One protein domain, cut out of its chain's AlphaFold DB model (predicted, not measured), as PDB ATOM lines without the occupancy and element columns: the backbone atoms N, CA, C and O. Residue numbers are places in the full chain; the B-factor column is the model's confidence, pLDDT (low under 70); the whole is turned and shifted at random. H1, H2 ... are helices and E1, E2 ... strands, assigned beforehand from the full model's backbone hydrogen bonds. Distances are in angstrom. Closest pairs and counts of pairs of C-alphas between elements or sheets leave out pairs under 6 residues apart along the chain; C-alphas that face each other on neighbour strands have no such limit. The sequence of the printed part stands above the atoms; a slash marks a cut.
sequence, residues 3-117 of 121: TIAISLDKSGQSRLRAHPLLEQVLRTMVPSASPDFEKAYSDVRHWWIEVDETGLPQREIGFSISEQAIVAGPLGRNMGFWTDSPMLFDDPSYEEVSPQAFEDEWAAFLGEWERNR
ATOM      1  N   THR A   3     223.248 162.132 295.128       89.94
ATOM      2  CA  THR A   3     223.926 163.225 295.829       89.94
ATOM      3  C   THR A   3     223.315 163.398 297.201       89.94
ATOM      4  O   THR A   3     222.094 163.477 297.347       89.94
ATOM      5  N   ILE A   4     224.174 163.454 298.209       88.94
ATOM      6  CA  ILE A   4     223.783 163.636 299.599       88.94
ATOM      7  C   ILE A   4     224.400 164.900 300.177       88.94
ATOM      8  O   ILE A   4     225.493 165.304 299.785       88.94
ATOM      9  N   ALA A   5     223.716 165.491 301.147       86.44
ATOM     10  CA  ALA A   5     224.247 166.557 301.970       86.44
ATOM     11  C   ALA A   5     224.495 166.065 303.399       86.44
ATOM     12  O   ALA A   5     223.663 165.388 304.009       86.44
ATOM     13  N   ILE A   6     225.646 166.441 303.952       83.69
ATOM     14  CA  ILE A   6     226.037 166.132 305.329       83.69
ATOM     15  C   ILE A   6     226.550 167.393 306.018       83.69
ATOM     16  O   ILE A   6     227.342 168.141 305.452       83.69
ATOM     17  N   SER A   7     226.112 167.646 307.252       76.12
ATOM     18  CA  SER A   7     226.496 168.846 308.007       76.12
ATOM     19  C   SER A   7     227.366 168.521 309.217       76.12
ATOM     20  O   SER A   7     227.192 167.493 309.874       76.12
ATOM     21  N   LEU A   8     228.297 169.432 309.510       64.94
ATOM     22  CA  LEU A   8     229.138 169.441 310.708       64.94
ATOM     23  C   LEU A   8     228.481 170.154 311.889       64.94
ATOM     24  O   LEU A   8     228.976 170.058 313.011       64.94
ATOM     25  N   ASP A   9     227.405 170.904 311.654       57.47
ATOM     26  CA  ASP A   9     226.856 171.794 312.663       57.47
ATOM     27  C   ASP A   9     225.805 171.106 313.543       57.47
ATOM     28  O   ASP A   9     224.681 170.841 313.124       57.47
ATOM     29  N   LYS A  10     226.157 170.863 314.811       47.84
ATOM     30  CA  LYS A  10     225.228 170.414 315.864       47.84
ATOM     31  C   LYS A  10     224.374 171.547 316.451       47.84
ATOM     32  O   LYS A  10     223.509 171.265 317.278       47.84
ATOM     33  N   SER A  11     224.612 172.810 316.081       47.53
ATOM     34  CA  SER A  11     223.919 173.973 316.657       47.53
ATOM     35  C   SER A  11     222.479 174.152 316.160       47.53
ATOM     36  O   SER A  11     221.732 174.944 316.733       47.53
ATOM     37  N   GLY A  12     222.062 173.386 315.142       44.72
ATOM     38  CA  GLY A  12     220.702 173.416 314.594       44.72
ATOM     39  C   GLY A  12     220.412 174.624 313.698       44.72
ATOM     40  O   GLY A  12     219.247 174.904 313.425       44.72
ATOM     41  N   GLN A  13     221.448 175.350 313.256       42.12
ATOM     42  CA  GLN A  13     221.309 176.443 312.288       42.12
ATOM     43  C   GLN A  13     221.279 175.939 310.837       42.12
ATOM     44  O   GLN A  13     220.720 176.613 309.974       42.12
ATOM     45  N   SER A  14     221.792 174.732 310.573       50.75
ATOM     46  CA  SER A  14     221.573 174.003 309.322       50.75
ATOM     47  C   SER A  14     220.290 173.159 309.405       50.75
ATOM     48  O   SER A  14     219.952 172.597 310.447       50.75
ATOM     49  N   ARG A  15     219.547 173.047 308.293       53.66
ATOM     50  CA  ARG A  15     218.396 172.119 308.177       53.66
ATOM     51  C   ARG A  15     218.819 170.639 308.173       53.66
ATOM     52  O   ARG A  15     217.983 169.764 308.388       53.66
ATOM     53  N   LEU A  16     220.113 170.397 307.978       53.22
ATOM     54  CA  LEU A  16     220.766 169.103 307.833       53.22
ATOM     55  C   LEU A  16     221.052 168.459 309.195       53.22
ATOM     56  O   LEU A  16     221.477 169.120 310.142       53.22
ATOM     57  N   ARG A  17     220.894 167.137 309.297       56.53
ATOM     58  CA  ARG A  17     221.265 166.402 310.517       56.53
ATOM     59  C   ARG A  17     222.788 166.327 310.659       56.53
ATOM     60  O   ARG A  17     223.475 165.840 309.764       56.53
ATOM     61  N   ALA A  18     223.306 166.745 311.812       56.28
ATOM     62  CA  ALA A  18     224.710 166.558 312.160       56.28
ATOM     63  C   ALA A  18     225.029 165.067 312.346       56.28
ATOM     64  O   ALA A  18     224.431 164.408 313.202       56.28
ATOM     65  N   HIS A  19     225.981 164.535 311.573       61.53
ATOM     66  CA  HIS A  19     226.351 163.122 311.656       61.53
ATOM     67  C   HIS A  19     227.593 162.917 312.550       61.53
ATOM     68  O   HIS A  19     228.638 163.515 312.280       61.53
ATOM     69  N   PRO A  20     227.541 162.066 313.598       57.50
ATOM     70  CA  PRO A  20     228.645 161.887 314.550       57.50
ATOM     71  C   PRO A  20     229.981 161.458 313.924       57.50
ATOM     72  O   PRO A  20     231.030 161.782 314.476       57.50
ATOM     73  N   LEU A  21     229.959 160.768 312.773       58.94
ATOM     74  CA  LEU A  21     231.185 160.361 312.070       58.94
ATOM     75  C   LEU A  21     232.009 161.555 311.561       58.94
ATOM     76  O   LEU A  21     233.231 161.469 311.508       58.94
ATOM     77  N   LEU A  22     231.367 162.669 311.215       58.38
ATOM     78  CA  LEU A  22     232.022 163.782 310.525       58.38
ATOM     79  C   LEU A  22     233.041 164.508 311.421       58.38
ATOM     80  O   LEU A  22     234.141 164.846 310.986       58.38
ATOM     81  N   GLU A  23     232.711 164.675 312.706       56.94
ATOM     82  CA  GLU A  23     233.597 165.305 313.695       56.94
ATOM     83  C   GLU A  23     234.846 164.471 314.000       56.94
ATOM     84  O   GLU A  23     235.903 165.031 314.302       56.94
ATOM     85  N   GLN A  24     234.731 163.142 313.964       57.19
ATOM     86  CA  GLN A  24     235.838 162.252 314.304       57.19
ATOM     87  C   GLN A  24     236.841 162.148 313.150       57.19
ATOM     88  O   GLN A  24     238.044 162.160 313.398       57.19
ATOM     89  N   VAL A  25     236.357 162.125 311.904       58.62
ATOM     90  CA  VAL A  25     237.192 161.973 310.701       58.62
ATOM     91  C   VAL A  25     237.987 163.258 310.406       58.62
ATOM     92  O   VAL A  25     239.192 163.183 310.156       58.62
ATOM     93  N   LEU A  26     237.382 164.447 310.555       59.19
ATOM     94  CA  LEU A  26     238.070 165.737 310.340       59.19
ATOM     95  C   LEU A  26     239.166 166.045 311.369       59.19
ATOM     96  O   LEU A  26     240.105 166.774 311.068       59.19
ATOM     97  N   ARG A  27     239.077 165.501 312.591       56.28
ATOM     98  CA  ARG A  27     240.119 165.695 313.620       56.28
ATOM     99  C   ARG A  27     241.381 164.875 313.359       56.28
ATOM    100  O   ARG A  27     242.421 165.181 313.935       56.28
ATOM    101  N   THR A  28     241.284 163.826 312.547       50.31
ATOM    102  CA  THR A  28     242.361 162.846 312.348       50.31
ATOM    103  C   THR A  28     243.034 162.927 310.984       50.31
ATOM    104  O   THR A  28     244.125 162.389 310.830       50.31
ATOM    105  N   MET A  29     242.422 163.605 310.010       54.19
ATOM    106  CA  MET A  29     242.971 163.764 308.666       54.19
ATOM    107  C   MET A  29     243.190 165.244 308.356       54.19
ATOM    108  O   MET A  29     242.238 165.990 308.153       54.19
ATOM    109  N   VAL A  30     244.455 165.661 308.289       54.38
ATOM    110  CA  VAL A  30     244.846 166.845 307.515       54.38
ATOM    111  C   VAL A  30     245.152 166.319 306.116       54.38
ATOM    112  O   VAL A  30     246.126 165.573 305.972       54.38
ATOM    113  N   PRO A  31     244.314 166.592 305.102       54.66
ATOM    114  CA  PRO A  31     244.509 166.021 303.782       54.66
ATOM    115  C   PRO A  31     245.763 166.625 303.143       54.66
ATOM    116  O   PRO A  31     245.718 167.662 302.489       54.66
ATOM    117  N   SER A  32     246.891 165.922 303.271       55.34
ATOM    118  CA  SER A  32     248.104 166.185 302.484       55.34
ATOM    119  C   SER A  32     247.854 166.041 300.970       55.34
ATOM    120  O   SER A  32     248.717 166.413 300.176       55.34
ATOM    121  N   ALA A  33     246.701 165.491 300.569       60.22
ATOM    122  CA  ALA A  33     246.305 165.198 299.196       60.22
ATOM    123  C   ALA A  33     245.530 166.329 298.486       60.22
ATOM    124  O   ALA A  33     245.231 166.197 297.304       60.22
ATOM    125  N   SER A  34     245.211 167.440 299.168       70.69
ATOM    126  CA  SER A  34     244.514 168.594 298.564       70.69
ATOM    127  C   SER A  34     245.202 169.923 298.901       70.69
ATOM    128  O   SER A  34     244.644 170.761 299.616       70.69
ATOM    129  N   PRO A  35     246.441 170.122 298.406       72.62
ATOM    130  CA  PRO A  35     247.303 171.232 298.813       72.62
ATOM    131  C   PRO A  35     246.749 172.616 298.450       72.62
ATOM    132  O   PRO A  35     247.097 173.593 299.107       72.62
ATOM    133  N   ASP A  36     245.882 172.727 297.438       81.38
ATOM    134  CA  ASP A  36     245.314 174.027 297.047       81.38
ATOM    135  C   ASP A  36     244.210 174.491 298.008       81.38
ATOM    136  O   ASP A  36     243.882 175.675 298.052       81.38
ATOM    137  N   PHE A  37     243.666 173.568 298.806       81.88
ATOM    138  CA  PHE A  37     242.499 173.788 299.658       81.88
ATOM    139  C   PHE A  37     242.776 173.587 301.151       81.88
ATOM    140  O   PHE A  37     241.876 173.793 301.961       81.88
ATOM    141  N   GLU A  38     244.008 173.243 301.544       78.81
ATOM    142  CA  GLU A  38     244.383 172.872 302.922       78.81
ATOM    143  C   GLU A  38     243.854 173.857 303.982       78.81
ATOM    144  O   GLU A  38     243.282 173.448 304.991       78.81
ATOM    145  N   LYS A  39     243.973 175.166 303.724       81.25
ATOM    146  CA  LYS A  39     243.492 176.215 304.639       81.25
ATOM    147  C   LYS A  39     241.972 176.384 304.639       81.25
ATOM    148  O   LYS A  39     241.424 176.813 305.643       81.25
ATOM    149  N   ALA A  40     241.306 176.082 303.528       86.25
ATOM    150  CA  ALA A  40     239.863 176.257 303.383       86.25
ATOM    151  C   ALA A  40     239.075 175.135 304.077       86.25
ATOM    152  O   ALA A  40     237.965 175.370 304.550       86.25
ATOM    153  N   TYR A  41     239.653 173.936 304.220       84.69
ATOM    154  CA  TYR A  41     238.991 172.806 304.885       84.69
ATOM    155  C   TYR A  41     238.523 173.114 306.316       84.69
ATOM    156  O   TYR A  41     237.482 172.605 306.728       84.69
ATOM    157  N   SER A  42     239.236 173.960 307.075       83.50
ATOM    158  CA  SER A  42     238.819 174.337 308.436       83.50
ATOM    159  C   SER A  42     237.566 175.217 308.485       83.50
ATOM    160  O   SER A  42     236.924 175.298 309.534       83.50
ATOM    161  N   ASP A  43     237.218 175.861 307.370       87.19
ATOM    162  CA  ASP A  43     236.057 176.746 307.260       87.19
ATOM    163  C   ASP A  43     234.812 176.028 306.721       87.19
ATOM    164  O   ASP A  43     233.715 176.596 306.753       87.19
ATOM    165  N   VAL A  44     234.955 174.771 306.278       88.06
ATOM    166  CA  VAL A  44     233.839 173.956 305.791       88.06
ATOM    167  C   VAL A  44     232.873 173.639 306.937       88.06
ATOM    168  O   VAL A  44     233.270 173.249 308.036       88.06
ATOM    169  N   ARG A  45     231.574 173.801 306.679       88.44
ATOM    170  CA  ARG A  45     230.461 173.573 307.618       88.44
ATOM    171  C   ARG A  45     229.521 172.469 307.178       88.44
ATOM    172  O   ARG A  45     228.896 171.827 308.021       88.44
ATOM    173  N   HIS A  46     229.418 172.228 305.884       88.81
ATOM    174  CA  HIS A  46     228.693 171.090 305.356       88.81
ATOM    175  C   HIS A  46     229.262 170.706 303.992       88.81
ATOM    176  O   HIS A  46     230.037 171.450 303.394       88.81
ATOM    177  N   TRP A  47     228.894 169.517 303.541       92.81
ATOM    178  CA  TRP A  47     229.348 168.933 302.295       92.81
ATOM    179  C   TRP A  47     228.159 168.500 301.467       92.81
ATOM    180  O   TRP A  47     227.196 167.962 302.016       92.81
ATOM    181  N   TRP A  48     228.272 168.664 300.158       95.19
ATOM    182  CA  TRP A  48     227.556 167.835 299.205       95.19
ATOM    183  C   TRP A  48     228.516 166.782 298.673       95.19
ATOM    184  O   TRP A  48     229.656 167.096 298.330       95.19
ATOM    185  N   ILE A  49     228.063 165.538 298.617       94.69
ATOM    186  CA  ILE A  49     228.849 164.412 298.126       94.69
ATOM    187  C   ILE A  49     228.011 163.669 297.103       94.69
ATOM    188  O   ILE A  49     226.915 163.200 297.406       94.69
ATOM    189  N   GLU A  50     228.539 163.551 295.894       96.38
ATOM    190  CA  GLU A  50     228.013 162.628 294.907       96.38
ATOM    191  C   GLU A  50     228.651 161.258 295.110       96.38
ATOM    192  O   GLU A  50     229.876 161.120 295.129       96.38
ATOM    193  N   VAL A  51     227.808 160.243 295.256       94.81
ATOM    194  CA  VAL A  51     228.204 158.865 295.531       94.81
ATOM    195  C   VAL A  51     227.701 157.925 294.440       94.81
ATOM    196  O   VAL A  51     226.662 158.153 293.797       94.81
ATOM    197  N   ASP A  52     228.451 156.853 294.214       94.00
ATOM    198  CA  ASP A  52     228.028 155.772 293.329       94.00
ATOM    199  C   ASP A  52     226.970 154.864 293.986       94.00
ATOM    200  O   ASP A  52     226.473 155.123 295.082       94.00
ATOM    201  N   GLU A  53     226.587 153.792 293.296       91.81
ATOM    202  CA  GLU A  53     225.574 152.840 293.775       91.81
ATOM    203  C   GLU A  53     226.002 152.066 295.032       91.81
ATOM    204  O   GLU A  53     225.155 151.514 295.730       91.81
ATOM    205  N   THR A  54     227.302 152.030 295.330       90.62
ATOM    206  CA  THR A  54     227.869 151.381 296.520       90.62
ATOM    207  C   THR A  54     228.013 152.343 297.699       90.62
ATOM    208  O   THR A  54     228.363 151.919 298.799       90.62
ATOM    209  N   GLY A  55     227.731 153.633 297.485       90.25
ATOM    210  CA  GLY A  55     227.949 154.690 298.465       90.25
ATOM    211  C   GLY A  55     229.383 155.227 298.479       90.25
ATOM    212  O   GLY A  55     229.713 155.990 299.386       90.25
ATOM    213  N   LEU A  56     230.237 154.861 297.513       91.88
ATOM    214  CA  LEU A  56     231.592 155.408 297.409       91.88
ATOM    215  C   LEU A  56     231.551 156.845 296.865       91.88
ATOM    216  O   LEU A  56     230.949 157.061 295.806       91.88
ATOM    217  N   PRO A  57     232.214 157.816 297.520       93.69
ATOM    218  CA  PRO A  57     232.319 159.189 297.037       93.69
ATOM    219  C   PRO A  57     233.030 159.277 295.691       93.69
ATOM    220  O   PRO A  57     234.100 158.706 295.497       93.69
ATOM    221  N   GLN A  58     232.441 160.038 294.776       95.88
ATOM    222  CA  GLN A  58     232.967 160.274 293.430       95.88
ATOM    223  C   GLN A  58     233.312 161.747 293.222       95.88
ATOM    224  O   GLN A  58     234.328 162.060 292.605       95.88
ATOM    225  N   ARG A  59     232.489 162.647 293.774       97.00
ATOM    226  CA  ARG A  59     232.732 164.091 293.824       97.00
ATOM    227  C   ARG A  59     232.271 164.666 295.157       97.00
ATOM    228  O   ARG A  59     231.326 164.166 295.764       97.00
ATOM    229  N   GLU A  60     232.899 165.749 295.581       95.62
ATOM    230  CA  GLU A  60     232.568 166.484 296.796       95.62
ATOM    231  C   GLU A  60     232.598 167.996 296.567       95.62
ATOM    232  O   GLU A  60     233.417 168.503 295.801       95.62
ATOM    233  N   ILE A  61     231.738 168.717 297.280       96.44
ATOM    234  CA  ILE A  61     231.759 170.176 297.394       96.44
ATOM    235  C   ILE A  61     231.604 170.515 298.874       96.44
ATOM    236  O   ILE A  61     230.646 170.082 299.514       96.44
ATOM    237  N   GLY A  62     232.559 171.251 299.432       93.81
ATOM    238  CA  GLY A  62     232.528 171.716 300.812       93.81
ATOM    239  C   GLY A  62     232.154 173.189 300.875       93.81
ATOM    240  O   GLY A  62     232.740 174.026 300.184       93.81
ATOM    241  N   PHE A  63     231.194 173.501 301.739       93.69
ATOM    242  CA  PHE A  63     230.581 174.818 301.848       93.69
ATOM    243  C   PHE A  63     230.934 175.494 303.164       93.69
ATOM    244  O   PHE A  63     230.989 174.850 304.214       93.69
ATOM    245  N   SER A  64     231.136 176.806 303.120       91.06
ATOM    246  CA  SER A  64     231.357 177.636 304.302       91.06
ATOM    247  C   SER A  64     230.055 177.897 305.078       91.06
ATOM    248  O   SER A  64     228.966 177.490 304.680       91.06
ATOM    249  N   ILE A  65     230.149 178.637 306.189       87.62
ATOM    250  CA  ILE A  65     228.972 179.100 306.952       87.62
ATOM    251  C   ILE A  65     228.076 180.072 306.167       87.62
ATOM    252  O   ILE A  65     226.930 180.290 306.543       87.62
ATOM    253  N   SER A  66     228.599 180.688 305.105       90.25
ATOM    254  CA  SER A  66     227.838 181.586 304.235       90.25
ATOM    255  C   SER A  66     227.253 180.865 303.020       90.25
ATOM    256  O   SER A  66     226.900 181.538 302.057       90.25
ATOM    257  N   GLU A  67     227.195 179.528 303.044       90.88
ATOM    258  CA  GLU A  67     226.701 178.679 301.946       90.88
ATOM    259  C   GLU A  67     227.489 178.851 300.635       90.88
ATOM    260  O   GLU A  67     226.986 178.584 299.551       90.88
ATOM    261  N   GLN A  68     228.744 179.303 300.721       94.50
ATOM    262  CA  GLN A  68     229.629 179.421 299.564       94.50
ATOM    263  C   GLN A  68     230.468 178.151 299.427       94.50
ATOM    264  O   GLN A  68     231.101 177.741 300.404       94.50
ATOM    265  N   ALA A  69     230.531 177.567 298.228       95.38
ATOM    266  CA  ALA A  69     231.479 176.502 297.920       95.38
ATOM    267  C   ALA A  69     232.922 177.027 298.026       95.38
ATOM    268  O   ALA A  69     233.299 178.003 297.380       95.38
ATOM    269  N   ILE A  70     233.732 176.392 298.874       93.25
ATOM    270  CA  ILE A  70     235.113 176.815 299.168       93.25
ATOM    271  C   ILE A  70     236.150 175.728 298.887       93.25
ATOM    272  O   ILE A  70     237.335 176.031 298.764       93.25
ATOM    273  N   VAL A  71     235.711 174.478 298.756       92.94
ATOM    274  CA  VAL A  71     236.534 173.334 298.358       92.94
ATOM    275  C   VAL A  71     235.702 172.407 297.479       92.94
ATOM    276  O   VAL A  71     234.495 172.289 297.681       92.94
ATOM    277  N   ALA A  72     236.337 171.726 296.533       95.25
ATOM    278  CA  ALA A  72     235.712 170.642 295.786       95.25
ATOM    279  C   ALA A  72     236.768 169.629 295.340       95.25
ATOM    280  O   ALA A  72     237.948 169.965 295.199       95.25
ATOM    281  N   GLY A  73     236.351 168.389 295.116       93.19
ATOM    282  CA  GLY A  73     237.255 167.300 294.764       93.19
ATOM    283  C   GLY A  73     236.534 166.129 294.096       93.19
ATOM    284  O   GLY A  73     235.335 165.971 294.300       93.19
ATOM    285  N   PRO A  74     237.227 165.321 293.278       93.38
ATOM    286  CA  PRO A  74     238.604 165.522 292.845       93.38
ATOM    287  C   PRO A  74     238.724 166.652 291.799       93.38
ATOM    288  O   PRO A  74     237.932 166.737 290.864       93.38
ATOM    289  N   LEU A  75     239.743 167.510 291.934       90.75
ATOM    290  CA  LEU A  75     240.069 168.601 291.005       90.75
ATOM    291  C   LEU A  75     241.586 168.740 290.817       90.75
ATOM    292  O   LEU A  75     242.309 169.277 291.664       90.75
ATOM    293  N   GLY A  76     242.085 168.280 289.666       86.31
ATOM    294  CA  GLY A  76     243.513 168.301 289.352       86.31
ATOM    295  C   GLY A  76     244.317 167.455 290.341       86.31
ATOM    296  O   GLY A  76     244.179 166.238 290.360       86.31
ATOM    297  N   ARG A  77     245.165 168.104 291.149       85.31
ATOM    298  CA  ARG A  77     245.951 167.446 292.210       85.31
ATOM    299  C   ARG A  77     245.224 167.343 293.549       85.31
ATOM    300  O   ARG A  77     245.785 166.770 294.471       85.31
ATOM    301  N   ASN A  78     244.046 167.951 293.670       88.06
ATOM    302  CA  ASN A  78     243.256 167.922 294.890       88.06
ATOM    303  C   ASN A  78     242.349 166.705 294.833       88.06
ATOM    304  O   ASN A  78     241.345 166.723 294.125       88.06
ATOM    305  N   MET A  79     242.729 165.640 295.533       88.88
ATOM    306  CA  MET A  79     241.988 164.377 295.503       88.88
ATOM    307  C   MET A  79     240.660 164.444 296.256       88.88
ATOM    308  O   MET A  79     239.838 163.556 296.067       88.88
ATOM    309  N   GLY A  80     240.434 165.499 297.045       88.12
ATOM    310  CA  GLY A  80     239.290 165.654 297.940       88.12
ATOM    311  C   GLY A  80     239.472 164.913 299.268       88.12
ATOM    312  O   GLY A  80     240.424 164.161 299.453       88.12
ATOM    313  N   PHE A  81     238.600 165.184 300.232       86.62
ATOM    314  CA  PHE A  81     238.639 164.609 301.573       86.62
ATOM    315  C   PHE A  81     237.866 163.289 301.650       86.62
ATOM    316  O   PHE A  81     238.376 162.287 302.143       86.62
ATOM    317  N   TRP A  82     236.635 163.278 301.144       89.69
ATOM    318  CA  TRP A  82     235.762 162.111 301.073       89.69
ATOM    319  C   TRP A  82     236.117 161.216 299.897       89.69
ATOM    320  O   TRP A  82     236.107 160.000 300.035       89.69
ATOM    321  N   THR A  83     236.482 161.804 298.762       90.00
ATOM    322  CA  THR A  83     236.855 161.074 297.540       90.00
ATOM    323  C   THR A  83     238.211 160.368 297.636       90.00
ATOM    324  O   THR A  83     238.453 159.431 296.882       90.00
ATOM    325  N   ASP A  84     239.063 160.749 298.595       88.00
ATOM    326  CA  ASP A  84     240.309 160.038 298.946       88.00
ATOM    327  C   ASP A  84     240.152 159.142 300.198       88.00
ATOM    328  O   ASP A  84     241.115 158.589 300.728       88.00
ATOM    329  N   SER A  85     238.924 158.992 300.705       83.88
ATOM    330  CA  SER A  85     238.614 158.189 301.888       83.88
ATOM    331  C   SER A  85     237.951 156.864 301.497       83.88
ATOM    332  O   SER A  85     237.104 156.837 300.607       83.88
ATOM    333  N   PRO A  86     238.235 155.750 302.200       81.88
ATOM    334  CA  PRO A  86     237.520 154.487 302.002       81.88
ATOM    335  C   PRO A  86     236.107 154.477 302.628       81.88
ATOM    336  O   PRO A  86     235.516 153.409 302.789       81.88
ATOM    337  N   MET A  87     235.584 155.629 303.063       85.00
ATOM    338  CA  MET A  87     234.280 155.734 303.720       85.00
ATOM    339  C   MET A  87     233.125 155.539 302.729       85.00
ATOM    340  O   MET A  87     233.132 156.101 301.638       85.00
ATOM    341  N   LEU A  88     232.105 154.789 303.154       88.38
ATOM    342  CA  LEU A  88     230.864 154.573 302.412       88.38
ATOM    343  C   LEU A  88     229.726 155.415 302.991       88.38
ATOM    344  O   LEU A  88     229.601 155.570 304.208       88.38
ATOM    345  N   PHE A  89     228.877 155.921 302.104       88.00
ATOM    346  CA  PHE A  89     227.691 156.705 302.424       88.00
ATOM    347  C   PHE A  89     226.422 156.014 301.904       88.00
ATOM    348  O   PHE A  89     225.723 156.509 301.019       88.00
ATOM    349  N   ASP A  90     226.127 154.848 302.467       85.00
ATOM    350  CA  ASP A  90     224.999 153.984 302.105       85.00
ATOM    351  C   ASP A  90     223.753 154.181 302.994       85.00
ATOM    352  O   ASP A  90     222.709 153.575 302.746       85.00
ATOM    353  N   ASP A  91     223.823 155.062 303.998       84.19
ATOM    354  CA  ASP A  91     222.687 155.354 304.874       84.19
ATOM    355  C   ASP A  91     221.562 156.085 304.094       84.19
ATOM    356  O   ASP A  91     221.766 157.164 303.513       84.19
ATOM    357  N   PRO A  92     220.336 155.535 304.056       80.62
ATOM    358  CA  PRO A  92     219.215 156.169 303.367       80.62
ATOM    359  C   PRO A  92     218.703 157.429 304.083       80.62
ATOM    360  O   PRO A  92     217.936 158.184 303.494       80.62
ATOM    361  N   SER A  93     219.102 157.677 305.333       81.81
ATOM    362  CA  SER A  93     218.677 158.838 306.124       81.81
ATOM    363  C   SER A  93     219.431 160.133 305.810       81.81
ATOM    364  O   SER A  93     219.051 161.186 306.333       81.81
ATOM    365  N   TYR A  94     220.465 160.079 304.962       84.81
ATOM    366  CA  TYR A  94     221.112 161.283 304.450       84.81
ATOM    367  C   TYR A  94     220.131 162.145 303.651       84.81
ATOM    368  O   TYR A  94     219.312 161.633 302.885       84.81
ATOM    369  N   GLU A  95     220.236 163.461 303.827       88.31
ATOM    370  CA  GLU A  95     219.455 164.418 303.048       88.31
ATOM    371  C   GLU A  95     219.922 164.389 301.594       88.31
ATOM    372  O   GLU A  95     221.122 164.400 301.326       88.31
ATOM    373  N   GLU A  96     218.980 164.327 300.655       90.50
ATOM    374  CA  GLU A  96     219.299 164.276 299.232       90.50
ATOM    375  C   GLU A  96     219.370 165.673 298.632       90.50
ATOM    376  O   GLU A  96     218.510 166.523 298.866       90.50
ATOM    377  N   VAL A  97     220.379 165.872 297.793       92.56
ATOM    378  CA  VAL A  97     220.500 167.042 296.930       92.56
ATOM    379  C   VAL A  97     220.117 166.613 295.524       92.56
ATOM    380  O   VAL A  97     220.453 165.511 295.083       92.56
ATOM    381  N   SER A  98     219.393 167.467 294.801       94.50
ATOM    382  CA  SER A  98     219.055 167.139 293.420       94.50
ATOM    383  C   SER A  98     220.337 167.069 292.572       94.50
ATOM    384  O   SER A  98     221.218 167.919 292.734       94.50
ATOM    385  N   PRO A  99     220.452 166.111 291.634       92.69
ATOM    386  CA  PRO A  99     221.623 166.028 290.763       92.69
ATOM    387  C   PRO A  99     221.886 167.332 290.004       92.69
ATOM    388  O   PRO A  99     223.026 167.757 289.887       92.69
ATOM    389  N   GLN A 100     220.827 168.016 289.556       96.00
ATOM    390  CA  GLN A 100     220.965 169.297 288.861       96.00
ATOM    391  C   GLN A 100     221.580 170.380 289.754       96.00
ATOM    392  O   GLN A 100     222.476 171.080 289.303       96.00
ATOM    393  N   ALA A 101     221.138 170.501 291.012       95.75
ATOM    394  CA  ALA A 101     221.707 171.487 291.930       95.75
ATOM    395  C   ALA A 101     223.198 171.223 292.168       95.75
ATOM    396  O   ALA A 101     223.991 172.160 292.185       95.75
ATOM    397  N   PHE A 102     223.579 169.949 292.300       96.56
ATOM    398  CA  PHE A 102     224.981 169.572 292.425       96.56
ATOM    399  C   PHE A 102     225.797 169.967 291.194       96.56
ATOM    400  O   PHE A 102     226.857 170.563 291.342       96.56
ATOM    401  N   GLU A 103     225.309 169.664 289.989       97.56
ATOM    402  CA  GLU A 103     226.018 169.998 288.750       97.56
ATOM    403  C   GLU A 103     226.143 171.507 288.528       97.56
ATOM    404  O   GLU A 103     227.193 171.969 288.082       97.56
ATOM    405  N   ASP A 104     225.106 172.278 288.859       97.75
ATOM    406  CA  ASP A 104     225.132 173.737 288.746       97.75
ATOM    407  C   ASP A 104     226.220 174.332 289.655       97.75
ATOM    408  O   ASP A 104     227.037 175.141 289.205       97.75
ATOM    409  N   GLU A 105     226.280 173.883 290.913       97.81
ATOM    410  CA  GLU A 105     227.286 174.332 291.877       97.81
ATOM    411  C   GLU A 105     228.692 173.842 291.503       97.81
ATOM    412  O   GLU A 105     229.661 174.602 291.553       97.81
ATOM    413  N   TRP A 106     228.811 172.590 291.050       97.12
ATOM    414  CA  TRP A 106     230.069 172.015 290.577       97.12
ATOM    415  C   TRP A 106     230.637 172.811 289.397       97.12
ATOM    416  O   TRP A 106     231.819 173.161 289.391       97.12
ATOM    417  N   ALA A 107     229.802 173.135 288.407       97.62
ATOM    418  CA  ALA A 107     230.202 173.919 287.246       97.62
ATOM    419  C   ALA A 107     230.593 175.356 287.628       97.62
ATOM    420  O   ALA A 107     231.581 175.883 287.101       97.62
ATOM    421  N   ALA A 108     229.857 175.981 288.553       97.00
ATOM    422  CA  ALA A 108     230.180 177.309 289.069       97.00
ATOM    423  C   ALA A 108     231.549 177.320 289.767       97.00
ATOM    424  O   ALA A 108     232.419 178.122 289.399       97.00
ATOM    425  N   PHE A 109     231.774 176.382 290.693       95.69
ATOM    426  CA  PHE A 109     233.038 176.245 291.411       95.69
ATOM    427  C   PHE A 109     234.201 175.952 290.460       95.69
ATOM    428  O   PHE A 109     235.237 176.614 290.531       95.69
ATOM    429  N   LEU A 110     234.035 175.004 289.531       94.56
ATOM    430  CA  LEU A 110     235.067 174.657 288.553       94.56
ATOM    431  C   LEU A 110     235.468 175.875 287.714       94.56
ATOM    432  O   LEU A 110     236.657 176.152 287.560       94.56
ATOM    433  N   GLY A 111     234.492 176.644 287.227       94.75
ATOM    434  CA  GLY A 111     234.763 177.853 286.458       94.75
ATOM    435  C   GLY A 111     235.519 178.915 287.265       94.75
ATOM    436  O   GLY A 111     236.402 179.586 286.726       94.75
ATOM    437  N   GLU A 112     235.195 179.095 288.547       92.50
ATOM    438  CA  GLU A 112     235.942 179.985 289.447       92.50
ATOM    439  C   GLU A 112     237.358 179.488 289.721       92.50
ATOM    440  O   GLU A 112     238.307 180.278 289.671       92.50
ATOM    441  N   TRP A 113     237.512 178.190 289.967       90.62
ATOM    442  CA  TRP A 113     238.799 177.572 290.235       90.62
ATOM    443  C   TRP A 113     239.728 177.663 289.026       90.62
ATOM    444  O   TRP A 113     240.873 178.071 289.177       90.62
ATOM    445  N   GLU A 114     239.249 177.376 287.815       90.69
ATOM    446  CA  GLU A 114     240.055 177.473 286.593       90.69
ATOM    447  C   GLU A 114     240.552 178.899 286.331       90.69
ATOM    448  O   GLU A 114     241.709 179.088 285.948       90.69
ATOM    449  N   ARG A 115     239.716 179.915 286.594       90.06
ATOM    450  CA  ARG A 115     240.106 181.331 286.467       90.06
ATOM    451  C   ARG A 115     241.190 181.742 287.459       90.06
ATOM    452  O   ARG A 115     241.995 182.615 287.144       90.06
ATOM    453  N   ASN A 116     241.201 181.131 288.642       86.44
ATOM    454  CA  ASN A 116     242.086 181.491 289.748       86.44
ATOM    455  C   ASN A 116     243.151 180.424 290.040       86.44
ATOM    456  O   ASN A 116     243.820 180.495 291.074       86.44
ATOM    457  N   ARG A 117     243.301 179.424 289.160       77.81
ATOM    458  CA  ARG A 117     244.115 178.242 289.436       77.81
ATOM    459  C   ARG A 117     245.556 178.670 289.725       77.81
ATOM    460  O   ARG A 117     246.158 179.335 288.874       77.81
TER     461      ARG A 117
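Overview. This is residues 3 to 117 of the 121 residues of an uncharacterized protein of Caenimonas sp. HX-9-20 (UniProt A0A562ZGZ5). A strongly twisted wall of five antiparallel strands has one long helix, H2, packed across one of its faces, while long links and the short helix H1, which only grazes the sheet, make up much of the rest. The printed part has 115 residues, with two named helices and five named strands in the order E1 H1 E2 E3 E4 E5 H2. The sheet's order is E4 E3 E2 E1 E5; the class is mixed, helices and strands, with under half of the residues in named elements. The whole is compact, with a radius of gyration of the C-alphas of 13.2 A, and its rounded outline spans 36 by 32 by 30 A.

Arrangement. Start at E1, residues 3 to 7, an inner strand. Its antiparallel neighbour E2, residues 46 to 51, has N 47 at 2.8 A from O 6. E3, residues 57 to 63, is antiparallel to E2, and N 48 is 2.8 A from O 61. E4, residues 69 to 73, is an edge strand, with N 62 at 2.8 A from O 71. E2 E3 E4 form a meander, each strand the antiparallel neighbour of the one before, with hairpins E2 and E3, and E3 and E4. At the other edge, E5, residues 95 to 97, is antiparallel to E1, with N 5 at 2.8 A from O 95. These N and O pairs are within hydrogen-bond range. H1, residues 20 to 26, only just is on the sheet, with 5 pairs of C-alphas within 10 A; it only grazes it with residues 20 to 23. H2, residues 99 to 116, is on the sheet at a height over the sheet of 9.0 A, giving two layers, a helix on one face of a sheet. It runs across the strands, at 68 degrees to E2 on the local plane. Its closest C-alphas to E4 are those of Phe 109 and Ala 69, 6.7 A apart. H1 and H2 are apart. Every O i to N i+4 pair is within hydrogen-bond range in H2, and 2 of 3 in H1.

Along the chain. Find C-alpha 3 at (223.926, 163.225, 295.829), where E1 begins; it runs 13.7 A to C-alpha 7. H1 covers 11.0 A, E2 15.7 A, E3 16.4 A, E4 11.3 A and E5 6.7 A. From C-alpha 99 at (221.623, 166.028, 290.763), H2 runs 25.7 A to C-alpha 116 at (242.086, 181.491, 289.748).

Size, cuts and confidence. The C-alphas farthest apart are those of Pro 92 and Arg 115, 36.8 A. The printed part has no cut. The links E1 to H1, H1 to E2 and E4 to E5 are long. Look for pLDDT under 70 at residues 8 to 33; the mean of the printed part is 81.9.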